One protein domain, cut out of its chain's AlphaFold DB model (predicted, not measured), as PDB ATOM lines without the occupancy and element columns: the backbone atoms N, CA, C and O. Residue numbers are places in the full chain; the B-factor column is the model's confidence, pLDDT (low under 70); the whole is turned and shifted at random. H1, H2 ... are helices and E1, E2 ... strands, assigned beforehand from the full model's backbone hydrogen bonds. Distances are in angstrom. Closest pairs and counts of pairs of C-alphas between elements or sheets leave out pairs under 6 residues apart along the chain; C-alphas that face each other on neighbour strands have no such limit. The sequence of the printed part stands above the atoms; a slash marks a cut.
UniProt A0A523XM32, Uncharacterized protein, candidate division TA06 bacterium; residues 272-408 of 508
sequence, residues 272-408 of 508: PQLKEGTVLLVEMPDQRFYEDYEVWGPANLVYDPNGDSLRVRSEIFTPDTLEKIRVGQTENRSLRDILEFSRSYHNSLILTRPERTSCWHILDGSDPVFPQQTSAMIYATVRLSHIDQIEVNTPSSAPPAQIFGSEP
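Overview. This is residues 272 to 408 of the 508 residues of an uncharacterized protein of candidate division TA06 bacterium (UniProt A0A523XM32). Little regular structure here: loops wrap round two parallel strands, E1 and E4, between H1 and H3; H2 packs on H3, and the E2 and E3 hairpin lies farther out. The 137 printed residues, mixed in class, under half in named elements, run E1 H1 H2 E2 E3 E4 H3 H4. The whole is compact: radius of gyration of the C-alphas 14.6 A, spans 37 by 36 by 31 A.

Arrangement. Look at E1, residues 279 to 283, parallel to E4, residues 348 to 352; N 281 and O 349 are 3.0 A apart. H2, residues 319 to 326, touches H3, residues 376 to 384, at a shallow tilt of 22 degrees; Ile 325 and Leu 384 have the closest C-alphas, 7.0 A. O i to N i+4 pairs within hydrogen-bond range are 2 of 4 in H2, 3 of 5 in H3.

Along the chain. Find E1 beginning at C-alpha 279, (230.183, 279.721, 312.028), and H3 ending at C-alpha 384, (227.655, 268.569, 312.815).

Size, cuts and confidence. The printed part has no cut; no printed residue is under 70 in pLDDT.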
ATOM      1  N   PRO A 272     245.346 277.706 311.752       96.88
ATOM      2  CA  PRO A 272     246.156 278.773 311.168       96.88
ATOM      3  C   PRO A 272     245.323 279.871 310.491       96.88
ATOM      4  O   PRO A 272     245.598 281.060 310.671       96.88
ATOM      5  N   GLN A 273     244.270 279.461 309.782       96.81
ATOM      6  CA  GLN A 273     243.261 280.328 309.188       96.81
ATOM      7  C   GLN A 273     241.901 279.613 309.179       96.81
ATOM      8  O   GLN A 273     241.833 278.381 309.141       96.81
ATOM      9  N   LEU A 274     240.820 280.391 309.213       97.44
ATOM     10  CA  LEU A 274     239.447 279.925 309.041       97.44
ATOM     11  C   LEU A 274     238.916 280.331 307.662       97.44
ATOM     12  O   LEU A 274     239.200 281.429 307.163       97.44
ATOM     13  N   LYS A 275     238.124 279.447 307.049       96.94
ATOM     14  CA  LYS A 275     237.434 279.730 305.787       96.94
ATOM     15  C   LYS A 275     236.441 280.881 305.958       96.94
ATOM     16  O   LYS A 275     235.893 281.135 307.031       96.94
ATOM     17  N   GLU A 276     236.174 281.580 304.862       95.62
ATOM     18  CA  GLU A 276     235.098 282.563 304.848       95.62
ATOM     19  C   GLU A 276     233.737 281.882 305.053       95.62
ATOM     20  O   GLU A 276     233.406 280.883 304.414       95.62
ATOM     21  N   GLY A 277     232.931 282.445 305.948       95.69
ATOM     22  CA  GLY A 277     231.606 281.955 306.292       95.69
ATOM     23  C   GLY A 277     231.572 280.839 307.330       95.69
ATOM     24  O   GLY A 277     230.482 280.316 307.570       95.69
ATOM     25  N   THR A 278     232.701 280.509 307.965       98.00
ATOM     26  CA  THR A 278     232.734 279.640 309.150       98.00
ATOM     27  C   THR A 278     231.855 280.213 310.261       98.00
ATOM     28  O   THR A 278     231.907 281.411 310.548       98.00
ATOM     29  N   VAL A 279     231.052 279.360 310.901       97.75
ATOM     30  CA  VAL A 279     230.183 279.721 312.028       97.75
ATOM     31  C   VAL A 279     230.714 279.072 313.301       97.75
ATOM     32  O   VAL A 279     230.550 277.874 313.508       97.75
ATOM     33  N   LEU A 280     231.342 279.865 314.165       98.00
ATOM     34  CA  LEU A 280     231.864 279.399 315.444       98.00
ATOM     35  C   LEU A 280     230.742 279.212 316.466       98.00
ATOM     36  O   LEU A 280     229.921 280.109 316.687       98.00
ATOM     37  N   LEU A 281     230.757 278.061 317.127       96.62
ATOM     38  CA  LEU A 281     229.898 277.733 318.258       96.62
ATOM     39  C   LEU A 281     230.798 277.359 319.426       96.62
ATOM     40  O   LEU A 281     231.533 276.380 319.343       96.62
ATOM     41  N   VAL A 282     230.769 278.157 320.490       96.31
ATOM     42  CA  VAL A 282     231.725 278.022 321.593       96.31
ATOM     43  C   VAL A 282     230.995 277.679 322.885       96.31
ATOM     44  O   VAL A 282     230.139 278.437 323.344       96.31
ATOM     45  N   GLU A 283     231.362 276.549 323.482       94.94
ATOM     46  CA  GLU A 283     230.986 276.158 324.836       94.94
ATOM     47  C   GLU A 283     232.130 276.482 325.804       94.94
ATOM     48  O   GLU A 283     233.207 275.889 325.751       94.94
ATOM     49  N   MET A 284     231.890 277.457 326.676       92.81
ATOM     50  CA  MET A 284     232.830 277.903 327.704       92.81
ATOM     51  C   MET A 284     232.678 277.060 328.987       92.81
ATOM     52  O   MET A 284     231.579 276.565 329.242       92.81
ATOM     53  N   PRO A 285     233.724 276.954 329.831       91.00
ATOM     54  CA  PRO A 285     233.711 276.085 331.016       91.00
ATOM     55  C   PRO A 285     232.754 276.532 332.131       91.00
ATOM     56  O   PRO A 285     232.293 275.706 332.908       91.00
ATOM     57  N   ASP A 286     232.466 277.832 332.233       85.50
ATOM     58  CA  ASP A 286     231.632 278.383 333.313       85.50
ATOM     59  C   ASP A 286     230.660 279.445 332.778       85.50
ATOM     60  O   ASP A 286     229.453 279.223 332.662       85.50
ATOM     61  N   GLN A 287     231.190 280.596 332.353       83.81
ATOM     62  CA  GLN A 287     230.380 281.675 331.794       83.81
ATOM     63  C   GLN A 287     230.210 281.559 330.281       83.81
ATOM     64  O   GLN A 287     231.187 281.484 329.543       83.81
ATOM     65  N   ARG A 288     228.965 281.642 329.805       85.69
ATOM     66  CA  ARG A 288     228.650 281.717 328.372       85.69
ATOM     67  C   ARG A 288     228.739 283.145 327.835       85.69
ATOM     68  O   ARG A 288     228.443 284.099 328.551       85.69
ATOM     69  N   PHE A 289     229.020 283.262 326.540       90.75
ATOM     70  CA  PHE A 289     228.817 284.505 325.799       90.75
ATOM     71  C   PHE A 289     227.345 284.930 325.819       90.75
ATOM     72  O   PHE A 289     226.441 284.085 325.785       90.75
ATOM     73  N   TYR A 290     227.105 286.239 325.881       87.44
ATOM     74  CA  TYR A 290     225.749 286.793 325.910       87.44
ATOM     75  C   TYR A 290     225.239 287.184 324.529       87.44
ATOM     76  O   TYR A 290     224.029 287.165 324.309       87.44
ATOM     77  N   GLU A 291     226.143 287.538 323.624       90.06
ATOM     78  CA  GLU A 291     225.863 287.939 322.249       90.06
ATOM     79  C   GLU A 291     226.870 287.296 321.291       90.06
ATOM     80  O   GLU A 291     228.030 287.069 321.638       90.06
ATOM     81  N   ASP A 292     226.447 287.033 320.055       91.88
ATOM     82  CA  ASP A 292     227.295 286.376 319.055       91.88
ATOM     83  C   ASP A 292     228.562 287.187 318.715       91.88
ATOM     84  O   ASP A 292     229.637 286.611 318.524       91.88
ATOM     85  N   TYR A 293     228.479 288.519 318.740       92.81
ATOM     86  CA  TYR A 293     229.604 289.417 318.464       92.81
ATOM     87  C   TYR A 293     230.740 289.342 319.475       92.81
ATOM     88  O   TYR A 293     231.855 289.759 319.163       92.81
ATOM     89  N   GLU A 294     230.499 288.770 320.654       94.19
ATOM     90  CA  GLU A 294     231.557 288.471 321.623       94.19
ATOM     91  C   GLU A 294     232.480 287.345 321.127       94.19
ATOM     92  O   GLU A 294     233.617 287.244 321.577       94.19
ATOM     93  N   VAL A 295     232.027 286.548 320.152       96.50
ATOM     94  CA  VAL A 295     232.818 285.507 319.485       96.50
ATOM     95  C   VAL A 295     233.311 285.987 318.123       96.50
ATOM     96  O   VAL A 295     234.515 285.989 317.871       96.50
ATOM     97  N   TRP A 296     232.412 286.416 317.227       95.81
ATOM     98  CA  TRP A 296     232.837 286.771 315.869       95.81
ATOM     99  C   TRP A 296     233.679 288.052 315.834       95.81
ATOM    100  O   TRP A 296     234.534 288.176 314.961       95.81
ATOM    101  N   GLY A 297     233.500 288.990 316.772       95.38
ATOM    102  CA  GLY A 297     234.292 290.224 316.833       95.38
ATOM    103  C   GLY A 297     235.785 289.925 317.007       95.38
ATOM    104  O   GLY A 297     236.571 290.223 316.106       95.38
ATOM    105  N   PRO A 298     236.181 289.266 318.112       96.69
ATOM    106  CA  PRO A 298     237.529 288.738 318.289       96.69
ATOM    107  C   PRO A 298     238.010 287.849 317.138       96.69
ATOM    108  O   PRO A 298     239.126 288.047 316.669       96.69
ATOM    109  N   ALA A 299     237.182 286.928 316.629       97.44
ATOM    110  CA  ALA A 299     237.590 286.035 315.543       97.44
ATOM    111  C   ALA A 299     238.049 286.801 314.293       97.44
ATOM    112  O   ALA A 299     239.091 286.476 313.731       97.44
ATOM    113  N   ASN A 300     237.322 287.843 313.878       96.75
ATOM    114  CA  ASN A 300     237.723 288.649 312.721       96.75
ATOM    115  C   ASN A 300     238.920 289.555 313.035       96.75
ATOM    116  O   ASN A 300     239.750 289.762 312.163       96.75
ATOM    117  N   LEU A 301     239.101 290.013 314.278       96.00
ATOM    118  CA  LEU A 301     240.337 290.709 314.669       96.00
ATOM    119  C   LEU A 301     241.583 289.810 314.589       96.00
ATOM    120  O   LEU A 301     242.684 290.323 314.409       96.00
ATOM    121  N   VAL A 302     241.423 288.492 314.741       96.75
ATOM    122  CA  VAL A 302     242.513 287.514 314.596       96.75
ATOM    123  C   VAL A 302     242.713 287.125 313.128       96.75
ATOM    124  O   VAL A 302     243.829 287.201 312.623       96.75
ATOM    125  N   TYR A 303     241.645 286.712 312.446       96.62
ATOM    126  CA  TYR A 303     241.717 286.034 311.146       96.62
ATOM    127  C   TYR A 303     241.534 286.944 309.928       96.62
ATOM    128  O   TYR A 303     241.919 286.561 308.820       96.62
ATOM    129  N   ASP A 304     240.958 288.133 310.115       95.56
ATOM    130  CA  ASP A 304     240.735 289.116 309.051       95.56
ATOM    131  C   ASP A 304     240.746 290.574 309.576       95.56
ATOM    132  O   ASP A 304     239.755 291.299 309.458       95.56
ATOM    133  N   PRO A 305     241.850 291.038 310.201       92.88
ATOM    134  CA  PRO A 305     241.888 292.323 310.915       92.88
ATOM    135  C   PRO A 305     241.677 293.552 310.021       92.88
ATOM    136  O   PRO A 305     241.353 294.624 310.526       92.88
ATOM    137  N   ASN A 306     241.894 293.405 308.712       92.06
ATOM    138  CA  ASN A 306     241.717 294.464 307.716       92.06
ATOM    139  C   ASN A 306     240.527 294.183 306.782       92.06
ATOM    140  O   ASN A 306     240.433 294.803 305.725       92.06
ATOM    141  N   GLY A 307     239.672 293.220 307.132       87.00
ATOM    142  CA  GLY A 307     238.514 292.840 306.340       87.00
ATOM    143  C   GLY A 307     237.408 293.888 306.403       87.00
ATOM    144  O   GLY A 307     237.045 294.371 307.476       87.00
ATOM    145  N   ASP A 308     236.815 294.191 305.250       84.94
ATOM    146  CA  ASP A 308     235.656 295.089 305.150       84.94
ATOM    147  C   ASP A 308     234.325 294.380 305.488       84.94
ATOM    148  O   ASP A 308     233.258 294.996 305.482       84.94
ATOM    149  N   SER A 309     234.357 293.071 305.764       87.44
ATOM    150  CA  SER A 309     233.178 292.253 306.063       87.44
ATOM    151  C   SER A 309     233.494 291.123 307.044       87.44
ATOM    152  O   SER A 309     234.655 290.816 307.297       87.44
ATOM    153  N   LEU A 310     232.457 290.484 307.598       92.69
ATOM    154  CA  LEU A 310     232.637 289.345 308.499       92.69
ATOM    155  C   LEU A 310     233.034 288.081 307.731       92.69
ATOM    156  O   LEU A 310     232.164 287.384 307.184       92.69
ATOM    157  N   ARG A 311     234.331 287.760 307.773       94.44
ATOM    158  CA  ARG A 311     234.881 286.475 307.334       94.44
ATOM    159  C   ARG A 311     234.400 285.347 308.234       94.44
ATOM    160  O   ARG A 311     233.861 284.362 307.740       94.44
ATOM    161  N   VAL A 312     234.554 285.506 309.546       97.19
ATOM    162  CA  VAL A 312     234.128 284.522 310.551       97.19
ATOM    163  C   VAL A 312     232.840 284.997 311.212       97.19
ATOM    164  O   VAL A 312     232.681 286.172 311.533       97.19
ATOM    165  N   ARG A 313     231.894 284.087 311.411       96.62
ATOM    166  CA  ARG A 313     230.599 284.340 312.051       96.62
ATOM    167  C   ARG A 313     230.490 283.468 313.291       96.62
ATOM    168  O   ARG A 313     231.319 282.596 313.528       96.62
ATOM    169  N   SER A 314     229.457 283.685 314.082       96.44
ATOM    170  CA  SER A 314     229.175 282.858 315.253       96.44
ATOM    171  C   SER A 314     227.692 282.897 315.583       96.44
ATOM    172  O   SER A 314     226.943 283.691 315.012       96.44
ATOM    173  N   GLU A 315     227.271 282.026 316.491       95.00
ATOM    174  CA  GLU A 315     225.998 282.090 317.213       95.00
ATOM    175  C   GLU A 315     226.259 281.651 318.657       95.00
ATOM    176  O   GLU A 315     227.175 280.868 318.927       95.00
ATOM    177  N   ILE A 316     225.453 282.143 319.596       92.94
ATOM    178  CA  ILE A 316     225.530 281.683 320.984       92.94
ATOM    179  C   ILE A 316     225.111 280.216 321.023       92.94
ATOM    180  O   ILE A 316     224.026 279.849 320.566       92.94
ATOM    181  N   PHE A 317     225.952 279.363 321.593       91.75
ATOM    182  CA  PHE A 317     225.670 277.940 321.629       91.75
ATOM    183  C   PHE A 317     224.643 277.616 322.724       91.75
ATOM    184  O   PHE A 317     224.948 277.564 323.914       91.75
ATOM    185  N   THR A 318     223.383 277.482 322.308       90.06
ATOM    186  CA  THR A 318     222.223 277.265 323.181       90.06
ATOM    187  C   THR A 318     221.359 276.118 322.654       90.06
ATOM    188  O   THR A 318     221.498 275.739 321.488       90.06
ATOM    189  N   PRO A 319     220.412 275.594 323.458       87.56
ATOM    190  CA  PRO A 319     219.453 274.602 322.980       87.56
ATOM    191  C   PRO A 319     218.659 275.041 321.742       87.56
ATOM    192  O   PRO A 319     218.384 274.207 320.889       87.56
ATOM    193  N   ASP A 320     218.343 276.331 321.593       87.25
ATOM    194  CA  ASP A 320     217.643 276.839 320.402       87.25
ATOM    195  C   ASP A 320     218.518 276.747 319.143       87.25
ATOM    196  O   ASP A 320     218.028 276.520 318.035       87.25
ATOM    197  N   THR A 321     219.834 276.878 319.308       89.00
ATOM    198  CA  THR A 321     220.812 276.749 318.224       89.00
ATOM    199  C   THR A 321     220.904 275.307 317.721       89.00
ATOM    200  O   THR A 321     221.163 275.097 316.539       89.00
ATOM    201  N   LEU A 322     220.620 274.307 318.567       87.06
ATOM    202  CA  LEU A 322     220.670 272.885 318.197       87.06
ATOM    203  C   LEU A 322     219.816 272.560 316.976       87.06
ATOM    204  O   LEU A 322     220.286 271.912 316.042       87.06
ATOM    205  N   GLU A 323     218.568 273.022 316.979       87.31
ATOM    206  CA  GLU A 323     217.637 272.758 315.884       87.31
ATOM    207  C   GLU A 323     218.109 273.424 314.589       87.31
ATOM    208  O   GLU A 323     218.058 272.807 313.526       87.31
ATOM    209  N   LYS A 324     218.677 274.634 314.681       91.25
ATOM    210  CA  LYS A 324     219.232 275.346 313.522       91.25
ATOM    211  C   LYS A 324     220.409 274.600 312.895       91.25
ATOM    212  O   LYS A 324     220.490 274.516 311.670       91.25
ATOM    213  N   ILE A 325     221.298 274.045 313.725       91.31
ATOM    214  CA  ILE A 325     222.461 273.279 313.260       91.31
ATOM    215  C   ILE A 325     222.008 271.971 312.608       91.31
ATOM    216  O   ILE A 325     222.454 271.651 311.510       91.31
ATOM    217  N   ARG A 326     221.073 271.244 313.232       89.25
ATOM    218  CA  ARG A 326     220.553 269.964 312.716       89.25
ATOM    219  C   ARG A 326     219.970 270.073 311.315       89.25
ATOM    220  O   ARG A 326     220.154 269.163 310.512       89.25
ATOM    221  N   VAL A 327     219.269 271.167 311.024       90.00
ATOM    222  CA  VAL A 327     218.665 271.393 309.702       90.00
ATOM    223  C   VAL A 327     219.578 272.156 308.739       90.00
ATOM    224  O   VAL A 327     219.165 272.418 307.614       90.00
ATOM    225  N   GLY A 328     220.791 272.538 309.159       89.38
ATOM    226  CA  GLY A 328     221.714 273.327 308.336       89.38
ATOM    227  C   GLY A 328     221.149 274.696 307.948       89.38
ATOM    228  O   GLY A 328     221.350 275.166 306.829       89.38
ATOM    229  N   GLN A 329     220.391 275.336 308.846       93.81
ATOM    230  CA  GLN A 329     219.675 276.569 308.525       93.81
ATOM    231  C   GLN A 329     220.636 277.650 308.005       93.81
ATOM    232  O   GLN A 329     221.766 277.793 308.465       93.81
ATOM    233  N   THR A 330     220.175 278.449 307.047       95.50
ATOM    234  CA  THR A 330     220.842 279.702 306.686       95.50
ATOM    235  C   THR A 330     219.942 280.850 307.104       95.50
ATOM    236  O   THR A 330     218.754 280.859 306.779       95.50
ATOM    237  N   GLU A 331     220.484 281.788 307.871       92.75
ATOM    238  CA  GLU A 331     219.737 282.941 308.366       92.75
ATOM    239  C   GLU A 331     220.510 284.236 308.130       92.75
ATOM    240  O   GLU A 331     221.735 284.288 308.268       92.75
ATOM    241  N   ASN A 332     219.767 285.284 307.786       91.31
ATOM    242  CA  ASN A 332     220.290 286.638 307.713       91.31
ATOM    243  C   ASN A 332     220.113 287.301 309.076       91.31
ATOM    244  O   ASN A 332     219.056 287.202 309.701       91.31
ATOM    245  N   ARG A 333     221.157 287.981 309.532       88.00
ATOM    246  CA  ARG A 333     221.185 288.750 310.768       88.00
ATOM    247  C   ARG A 333     221.508 290.200 310.440       88.00
ATOM    248  O   ARG A 333     222.414 290.472 309.660       88.00
ATOM    249  N   SER A 334     220.772 291.107 311.074       83.69
ATOM    250  CA  SER A 334     221.120 292.522 311.176       83.69
ATOM    251  C   SER A 334     221.550 292.785 312.614       83.69
ATOM    252  O   SER A 334     220.771 292.585 313.551       83.69
ATOM    253  N   LEU A 335     222.799 293.207 312.809       83.69
ATOM    254  CA  LEU A 335     223.253 293.741 314.083       83.69
ATOM    255  C   LEU A 335     223.047 295.256 314.081       83.69
ATOM    256  O   LEU A 335     223.830 296.012 313.501       83.69
ATOM    257  N   ARG A 336     222.019 295.690 314.819       77.50
ATOM    258  CA  ARG A 336     221.715 297.105 315.091       77.50
ATOM    259  C   ARG A 336     221.516 297.961 313.832       77.50
ATOM    260  O   ARG A 336     221.749 299.162 313.912       77.50
ATOM    261  N   ASP A 337     221.140 297.359 312.703       75.62
ATOM    262  CA  ASP A 337     221.021 297.999 311.378       75.62
ATOM    263  C   ASP A 337     222.308 298.674 310.877       75.62
ATOM    264  O   ASP A 337     222.289 299.515 309.982       75.62
ATOM    265  N   ILE A 338     223.448 298.299 311.465       79.06
ATOM    266  CA  ILE A 338     224.778 298.781 311.076       79.06
ATOM    267  C   ILE A 338     225.503 297.710 310.261       79.06
ATOM    268  O   ILE A 338     226.267 298.035 309.354       79.06
ATOM    269  N   LEU A 339     225.283 296.437 310.596       85.50
ATOM    270  CA  LEU A 339     225.978 295.315 309.986       85.50
ATOM    271  C   LEU A 339     224.994 294.200 309.655       85.50
ATOM    272  O   LEU A 339     224.419 293.584 310.552       85.50
ATOM    273  N   GLU A 340     224.849 293.916 308.367       89.31
ATOM    274  CA  GLU A 340     224.071 292.788 307.872       89.31
ATOM    275  C   GLU A 340     225.002 291.665 307.426       89.31
ATOM    276  O   GLU A 340     225.995 291.890 306.734       89.31
ATOM    277  N   PHE A 341     224.684 290.436 307.820       91.88
ATOM    278  CA  PHE A 341     225.434 289.258 307.406       91.88
ATOM    279  C   PHE A 341     224.541 288.020 307.367       91.88
ATOM    280  O   PHE A 341     223.518 287.938 308.044       91.88
ATOM    281  N   SER A 342     224.947 287.028 306.579       93.69
ATOM    282  CA  SER A 342     224.276 285.731 306.504       93.69
ATOM    283  C   SER A 342     225.159 284.651 307.103       93.69
ATOM    284  O   SER A 342     226.353 284.592 306.803       93.69
ATOM    285  N   ARG A 343     224.600 283.774 307.934       94.62
ATOM    286  CA  ARG A 343     225.319 282.611 308.469       94.62
ATOM    287  C   ARG A 343     224.602 281.324 308.099       94.62
ATOM    288  O   ARG A 343     223.379 281.243 308.203       94.62
ATOM    289  N   SER A 344     225.381 280.334 307.679       95.88
ATOM    290  CA  SER A 344     224.902 278.999 307.334       95.88
ATOM    291  C   SER A 344     225.473 277.992 308.320       95.88
ATOM    292  O   SER A 344     226.692 277.879 308.447       95.88
ATOM    293  N   TYR A 345     224.609 277.246 309.006       95.50
ATOM    294  CA  TYR A 345     225.061 276.236 309.964       95.50
ATOM    295  C   TYR A 345     225.666 274.988 309.291       95.50
ATOM    296  O   TYR A 345     226.246 274.163 309.986       95.50
ATOM    297  N   HIS A 346     225.643 274.888 307.955       94.50
ATOM    298  CA  HIS A 346     226.469 273.923 307.211       94.50
ATOM    299  C   HIS A 346     227.978 274.175 307.349       94.50
ATOM    300  O   HIS A 346     228.774 273.290 307.061       94.50
ATOM    301  N   ASN A 347     228.373 275.369 307.795       96.38
ATOM    302  CA  ASN A 347     229.766 275.750 308.009       96.38
ATOM    303  C   ASN A 347     230.098 275.841 309.507       96.38
ATOM    304  O   ASN A 347     230.943 276.648 309.905       96.38
ATOM    305  N   SER A 348     229.378 275.103 310.361       96.81
ATOM    306  CA  SER A 348     229.559 275.214 311.808       96.81
ATOM    307  C   SER A 348     230.851 274.547 312.275       96.81
ATOM    308  O   SER A 348     231.148 273.426 311.877       96.81
ATOM    309  N   LEU A 349     231.615 275.232 313.123       97.62
ATOM    310  CA  LEU A 349     232.796 274.702 313.796       97.62
ATOM    311  C   LEU A 349     232.574 274.837 315.303       97.62
ATOM    312  O   LEU A 349     232.381 275.946 315.810       97.62
ATOM    313  N   ILE A 350     232.567 273.704 316.002       96.69
ATOM    314  CA  ILE A 350     232.231 273.632 317.425       96.69
ATOM    315  C   ILE A 350     233.510 273.571 318.252       96.69
ATOM    316  O   ILE A 350     234.397 272.750 318.009       96.69
ATOM    317  N   LEU A 351     233.584 274.443 319.250       96.50
ATOM    318  CA  LEU A 351     234.669 274.534 320.209       96.50
ATOM    319  C   LEU A 351     234.095 274.322 321.604       96.50
ATOM    320  O   LEU A 351     233.073 274.911 321.952       96.50
ATOM    321  N   THR A 352     234.754 273.511 322.416       95.94
ATOM    322  CA  THR A 352     234.352 273.294 323.806       95.94
ATOM    323  C   THR A 352     235.563 273.244 324.713       95.94
ATOM    324  O   THR A 352     236.628 272.746 324.344       95.94
ATOM    325  N   ARG A 353     235.392 273.762 325.920       94.69
ATOM    326  CA  ARG A 353     236.307 273.549 327.028       94.69
ATOM    327  C   ARG A 353     235.455 273.327 328.266       94.69
ATOM    328  O   ARG A 353     234.930 274.303 328.790       94.69
ATOM    329  N   PRO A 354     235.294 272.082 328.735       89.12
ATOM    330  CA  PRO A 354     234.420 271.826 329.873       89.12
ATOM    331  C   PRO A 354     235.031 272.285 331.198       89.12
ATOM    332  O   PRO A 354     234.298 272.676 332.096       89.12
ATOM    333  N   GLU A 355     236.361 272.270 331.329       91.62
ATOM    334  CA  GLU A 355     237.054 272.692 332.547       91.62
ATOM    335  C   GLU A 355     238.243 273.603 332.234       91.62
ATOM    336  O   GLU A 355     238.927 273.454 331.223       91.62
ATOM    337  N   ARG A 356     238.578 274.522 333.148       91.75
ATOM    338  CA  ARG A 356     239.771 275.381 332.996       91.75
ATOM    339  C   ARG A 356     241.100 274.631 333.126       91.75
ATOM    340  O   ARG A 356     242.153 275.176 332.810       91.75
ATOM    341  N   THR A 357     241.068 273.397 333.603       91.38
ATOM    342  CA  THR A 357     242.219 272.489 333.670       91.38
ATOM    343  C   THR A 357     242.465 271.743 332.363       91.38
ATOM    344  O   THR A 357     243.570 271.236 332.181       91.38
ATOM    345  N   SER A 358     241.478 271.689 331.462       93.69
ATOM    346  CA  SER A 358     241.630 271.137 330.117       93.69
ATOM    347  C   SER A 358     242.029 272.224 329.118       93.69
ATOM    348  O   SER A 358     241.935 273.435 329.380       93.69
ATOM    349  N   CYS A 359     242.459 271.785 327.949       96.00
ATOM    350  CA  CYS A 359     242.654 272.603 326.770       96.00
ATOM    351  C   CYS A 359     241.322 272.839 326.047       96.00
ATOM    352  O   CYS A 359     240.285 272.261 326.379       96.00
ATOM    353  N   TRP A 360     241.339 273.734 325.064       96.62
ATOM    354  CA  TRP A 360     240.227 273.942 324.147       96.62
ATOM    355  C   TRP A 360     240.151 272.804 323.128       96.62
ATOM    356  O   TRP A 360     241.121 272.525 322.433       96.62
ATOM    357  N   HIS A 361     238.999 272.165 322.988       96.19
ATOM    358  CA  HIS A 361     238.778 271.135 321.980       96.19
ATOM    359  C   HIS A 361     238.046 271.739 320.790       96.19
ATOM    360  O   HIS A 361     236.908 272.190 320.915       96.19
ATOM    361  N   ILE A 362     238.703 271.732 319.631       96.44
ATOM    362  CA  ILE A 362     238.086 272.063 318.350       96.44
ATOM    363  C   ILE A 362     237.602 270.742 317.761       96.44
ATOM    364  O   ILE A 362     238.412 269.870 317.441       96.44
ATOM    365  N   LEU A 363     236.287 270.567 317.695       94.44
ATOM    366  CA  LEU A 363     235.698 269.258 317.467       94.44
ATOM    367  C   LEU A 363     235.679 268.898 315.986       94.44
ATOM    368  O   LEU A 363     235.148 269.639 315.156       94.44
ATOM    369  N   ASP A 364     236.202 267.719 315.680       92.88
ATOM    370  CA  ASP A 364     236.067 267.086 314.378       92.88
ATOM    371  C   ASP A 364     234.826 266.190 314.366       92.88
ATOM    372  O   ASP A 364     234.738 265.222 315.120       92.88
ATOM    373  N   GLY A 365     233.842 266.511 313.523       91.00
ATOM    374  CA  GLY A 365     232.627 265.710 313.415       91.00
ATOM    375  C   GLY A 365     232.857 264.302 312.867       91.00
ATOM    376  O   GLY A 365     232.054 263.411 313.156       91.00
ATOM    377  N   SER A 366     233.945 264.065 312.134       87.88
ATOM    378  CA  SER A 366     234.308 262.755 311.582       87.88
ATOM    379  C   SER A 366     235.121 261.894 312.557       87.88
ATOM    380  O   SER A 366     234.925 260.678 312.614       87.88
ATOM    381  N   ASP A 367     235.944 262.521 313.395       87.31
ATOM    382  CA  ASP A 367     236.828 261.860 314.364       87.31
ATOM    383  C   ASP A 367     236.883 262.624 315.703       87.31
ATOM    384  O   ASP A 367     237.892 263.242 316.059       87.31
ATOM    385  N   PRO A 368     235.774 262.647 316.457       85.69
ATOM    386  CA  PRO A 368     235.663 263.505 317.620       85.69
ATOM    387  C   PRO A 368     236.502 262.996 318.782       85.69
ATOM    388  O   PRO A 368     236.397 261.847 319.208       85.69
ATOM    389  N   VAL A 369     237.274 263.914 319.354       87.00
ATOM    390  CA  VAL A 369     237.963 263.741 320.632       87.00
ATOM    391  C   VAL A 369     237.110 264.391 321.712       87.00
ATOM    392  O   VAL A 369     237.039 265.618 321.794       87.00
ATOM    393  N   PHE A 370     236.449 263.570 322.526       84.06
ATOM    394  CA  PHE A 370     235.574 264.056 323.587       84.06
ATOM    395  C   PHE A 370     236.339 264.347 324.871       84.06
ATOM    396  O   PHE A 370     236.876 263.405 325.463       84.06
ATOM    397  N   PRO A 371     236.271 265.588 325.378       88.19
ATOM    398  CA  PRO A 371     236.675 265.875 326.741       88.19
ATOM    399  C   PRO A 371     236.003 264.943 327.752       88.19
ATOM    400  O   PRO A 371     234.840 264.534 327.595       88.19
ATOM    401  N   GLN A 372     236.687 264.662 328.855       86.75
ATOM    402  CA  GLN A 372     236.159 263.804 329.912       86.75
ATOM    403  C   GLN A 372     234.797 264.309 330.429       86.75
ATOM    404  O   GLN A 372     233.868 263.513 330.607       86.75
ATOM    405  N   GLN A 373     234.636 265.628 330.567       88.25
ATOM    406  CA  GLN A 373     233.402 266.285 331.022       88.25
ATOM    407  C   GLN A 373     232.586 266.923 329.886       88.25
ATOM    408  O   GLN A 373     232.105 268.043 329.990       88.25
ATOM    409  N   THR A 374     232.401 266.202 328.784       89.56
ATOM    410  CA  THR A 374     231.568 266.669 327.661       89.56
ATOM    411  C   THR A 374     230.089 266.842 328.049       89.56
ATOM    412  O   THR A 374     229.493 265.948 328.661       89.56
ATOM    413  N   SER A 375     229.466 267.945 327.619       90.31
ATOM    414  CA  SER A 375     228.042 268.228 327.830       90.31
ATOM    415  C   SER A 375     227.116 267.430 326.896       90.31
ATOM    416  O   SER A 375     227.485 267.028 325.791       90.31
ATOM    417  N   ALA A 376     225.852 267.247 327.294       89.88
ATOM    418  CA  ALA A 376     224.834 266.622 326.437       89.88
ATOM    419  C   ALA A 376     224.622 267.374 325.106       89.88
ATOM    420  O   ALA A 376     224.271 266.765 324.095       89.88
ATOM    421  N   MET A 377     224.845 268.690 325.106       89.12
ATOM    422  CA  MET A 377     224.703 269.539 323.927       89.12
ATOM    423  C   MET A 377     225.792 269.232 322.896       89.12
ATOM    424  O   MET A 377     225.482 269.055 321.716       89.12
ATOM    425  N   ILE A 378     227.040 269.068 323.347       91.88
ATOM    426  CA  ILE A 378     228.153 268.637 322.496       91.88
ATOM    427  C   ILE A 378     227.910 267.230 321.953       91.88
ATOM    428  O   ILE A 378     228.037 267.020 320.749       91.88
ATOM    429  N   TYR A 379     227.456 266.278 322.777       88.62
ATOM    430  CA  TYR A 379     227.108 264.936 322.281       88.62
ATOM    431  C   TYR A 379     226.089 264.963 321.148       88.62
ATOM    432  O   TYR A 379     226.243 264.266 320.148       88.62
ATOM    433  N   ALA A 380     225.053 265.787 321.292       89.38
ATOM    434  CA  ALA A 380     223.981 265.886 320.313       89.38
ATOM    435  C   ALA A 380     224.394 266.587 319.006       89.38
ATOM    436  O   ALA A 380     223.621 266.550 318.048       89.38
ATOM    437  N   THR A 381     225.559 267.244 318.965       91.00
ATOM    438  CA  THR A 381     225.968 268.116 317.850       91.00
ATOM    439  C   THR A 381     227.337 267.842 317.279       91.00
ATOM    440  O   THR A 381     227.613 268.341 316.197       91.00
ATOM    441  N   VAL A 382     228.187 267.053 317.935       90.75
ATOM    442  CA  VAL A 382     229.587 266.911 317.524       90.75
ATOM    443  C   VAL A 382     229.738 266.510 316.055       90.75
ATOM    444  O   VAL A 382     230.572 267.067 315.354       90.75
ATOM    445  N   ARG A 383     228.859 265.628 315.556       90.75
ATOM    446  CA  ARG A 383     228.829 265.159 314.158       90.75
ATOM    447  C   ARG A 383     228.509 266.259 313.141       90.75
ATOM    448  O   ARG A 383     228.700 266.054 311.951       90.75
ATOM    449  N   LEU A 384     228.003 267.394 313.609       93.50
ATOM    450  CA  LEU A 384     227.655 268.569 312.815       93.50
ATOM    451  C   LEU A 384     228.780 269.620 312.828       93.50
ATOM    452  O   LEU A 384     228.637 270.669 312.205       93.50
ATOM    453  N   SER A 385     229.888 269.361 313.532       95.44
ATOM    454  CA  SER A 385     231.089 270.195 313.483       95.44
ATOM    455  C   SER A 385     231.924 269.864 312.245       95.44
ATOM    456  O   SER A 385     232.326 268.719 312.032       95.44
ATOM    457  N   HIS A 386     232.212 270.879 311.439       96.12
ATOM    458  CA  HIS A 386     232.896 270.772 310.156       96.12
ATOM    459  C   HIS A 386     234.358 271.217 310.289       96.12
ATOM    460  O   HIS A 386     234.686 272.395 310.146       96.12
ATOM    461  N   ILE A 387     235.260 270.272 310.577       95.75
ATOM    462  CA  ILE A 387     236.690 270.570 310.795       95.75
ATOM    463  C   ILE A 387     237.393 271.117 309.546       95.75
ATOM    464  O   ILE A 387     238.408 271.812 309.637       95.75
ATOM    465  N   ASP A 388     236.838 270.840 308.365       95.75
ATOM    466  CA  ASP A 388     237.340 271.330 307.087       95.75
ATOM    467  C   ASP A 388     237.187 272.852 306.947       95.75
ATOM    468  O   ASP A 388     237.753 273.433 306.026       95.75
ATOM    469  N   GLN A 389     236.473 273.518 307.860       97.50
ATOM    470  CA  GLN A 389     236.452 274.977 307.973       97.50
ATOM    471  C   GLN A 389     237.820 275.580 308.340       97.50
ATOM    472  O   GLN A 389     238.021 276.781 308.171       97.50
ATOM    473  N   ILE A 390     238.772 274.764 308.801       97.81
ATOM    474  CA  ILE A 390     240.147 275.182 309.085       97.81
ATOM    475  C   ILE A 390     241.014 275.044 307.828       97.81
ATOM    476  O   ILE A 390     241.170 273.958 307.267       97.81
ATOM    477  N   GLU A 391     241.658 276.133 307.416       96.81
ATOM    478  CA  GLU A 391     242.612 276.149 306.307       96.81
ATOM    479  C   GLU A 391     244.019 275.803 306.810       96.81
ATOM    480  O   GLU A 391     244.822 276.666 307.168       96.81
ATOM    481  N   VAL A 392     244.332 274.507 306.829       95.44
ATOM    482  CA  VAL A 392     245.564 273.991 307.446       95.44
ATOM    483  C   VAL A 392     246.854 274.383 306.720       95.44
ATOM    484  O   VAL A 392     247.897 274.416 307.356       95.44
ATOM    485  N   ASN A 393     246.827 274.711 305.426       92.25
ATOM    486  CA  ASN A 393     248.033 274.993 304.624       92.25
ATOM    487  C   ASN A 393     248.314 276.494 304.461       92.25
ATOM    488  O   ASN A 393     248.765 276.948 303.410       92.25
ATOM    489  N   THR A 394     248.021 277.275 305.498       90.00
ATOM    490  CA  THR A 394     248.195 278.729 305.516       90.00
ATOM    491  C   THR A 394     249.105 279.157 306.673       90.00
ATOM    492  O   THR A 394     249.256 278.413 307.649       90.00
ATOM    493  N   PRO A 395     249.755 280.334 306.587       88.75
ATOM    494  CA  PRO A 395     250.450 280.914 307.729       88.75
ATOM    495  C   PRO A 395     249.487 281.127 308.901       88.75
ATOM    496  O   PRO A 395     248.350 281.543 308.701       88.75
ATOM    497  N   SER A 396     249.951 280.856 310.122       87.38
ATOM    498  CA  SER A 396     249.134 281.041 311.324       87.38
ATOM    499  C   SER A 396     248.870 282.523 311.591       87.38
ATOM    500  O   SER A 396     249.779 283.354 311.533       87.38
ATOM    501  N   SER A 397     247.609 282.831 311.883       90.25
ATOM    502  CA  SER A 397     247.152 284.156 312.291       90.25
ATOM    503  C   SER A 397     247.335 284.317 313.797       90.25
ATOM    504  O   SER A 397     246.778 283.541 314.567       90.25
ATOM    505  N   ALA A 398     248.105 285.314 314.232       92.62
ATOM    506  CA  ALA A 398     248.360 285.548 315.652       92.62
ATOM    507  C   ALA A 398     247.343 286.536 316.254       92.62
ATOM    508  O   ALA A 398     247.085 287.583 315.648       92.62
ATOM    509  N   PRO A 399     246.809 286.276 317.463       96.69
ATOM    510  CA  PRO A 399     245.964 287.230 318.160       96.69
ATOM    511  C   PRO A 399     246.673 288.576 318.407       96.69
ATOM    512  O   PRO A 399     247.820 288.597 318.863       96.69
ATOM    513  N   PRO A 400     246.009 289.724 318.156       95.94
ATOM    514  CA  PRO A 400     246.582 291.040 318.422       95.94
ATOM    515  C   PRO A 400     246.977 291.227 319.891       95.94
ATOM    516  O   PRO A 400     246.123 291.300 320.779       95.94
ATOM    517  N   ALA A 401     248.276 291.383 320.149       95.44
ATOM    518  CA  ALA A 401     248.797 291.436 321.513       95.44
ATOM    519  C   ALA A 401     248.321 292.654 322.327       95.44
ATOM    520  O   ALA A 401     248.306 292.606 323.556       95.44
ATOM    521  N   GLN A 402     247.890 293.740 321.668       95.31
ATOM    522  CA  GLN A 402     247.309 294.897 322.369       95.31
ATOM    523  C   GLN A 402     245.953 294.576 323.013       95.31
ATOM    524  O   GLN A 402     245.553 295.261 323.951       95.31
ATOM    525  N   ILE A 403     245.253 293.558 322.505       94.81
ATOM    526  CA  ILE A 403     243.944 293.130 322.997       94.81
ATOM    527  C   ILE A 403     244.122 291.882 323.856       94.81
ATOM    528  O   ILE A 403     243.748 291.895 325.022       94.81
ATOM    529  N   PHE A 404     244.748 290.833 323.316       96.25
ATOM    530  CA  PHE A 404     244.838 289.515 323.954       96.25
ATOM    531  C   PHE A 404     246.094 289.311 324.811       96.25
ATOM    532  O   PHE A 404     246.299 288.221 325.337       96.25
ATOM    533  N   GLY A 405     246.925 290.338 324.994       95.56
ATOM    534  CA  GLY A 405     248.201 290.220 325.703       95.56
ATOM    535  C   GLY A 405     249.262 289.470 324.894       95.56
ATOM    536  O   GLY A 405     249.063 289.157 323.728       95.56
ATOM    537  N   SER A 406     250.420 289.206 325.496       95.75
ATOM    538  CA  SER A 406     251.467 288.402 324.857       95.75
ATOM    539  C   SER A 406     251.048 286.940 324.717       95.75
ATOM    540  O   SER A 406     250.257 286.448 325.524       95.75
ATOM    541  N   GLU A 407     251.649 286.246 323.750       96.38
ATOM    542  CA  GLU A 407     251.503 284.798 323.620       96.38
ATOM    543  C   GLU A 407     251.845 284.108 324.954       96.38
ATOM    544  O   GLU A 407     252.883 284.423 325.553       96.38
ATOM    545  N   PRO A 408     250.968 283.228 325.467       96.00
ATOM    546  CA  PRO A 408     251.242 282.493 326.689       96.00
ATOM    547  C   PRO A 408     252.371 281.478 326.480       96.00
ATOM    548  O   PRO A 408     252.650 281.032 325.369       96.00
TER     549      PRO A 408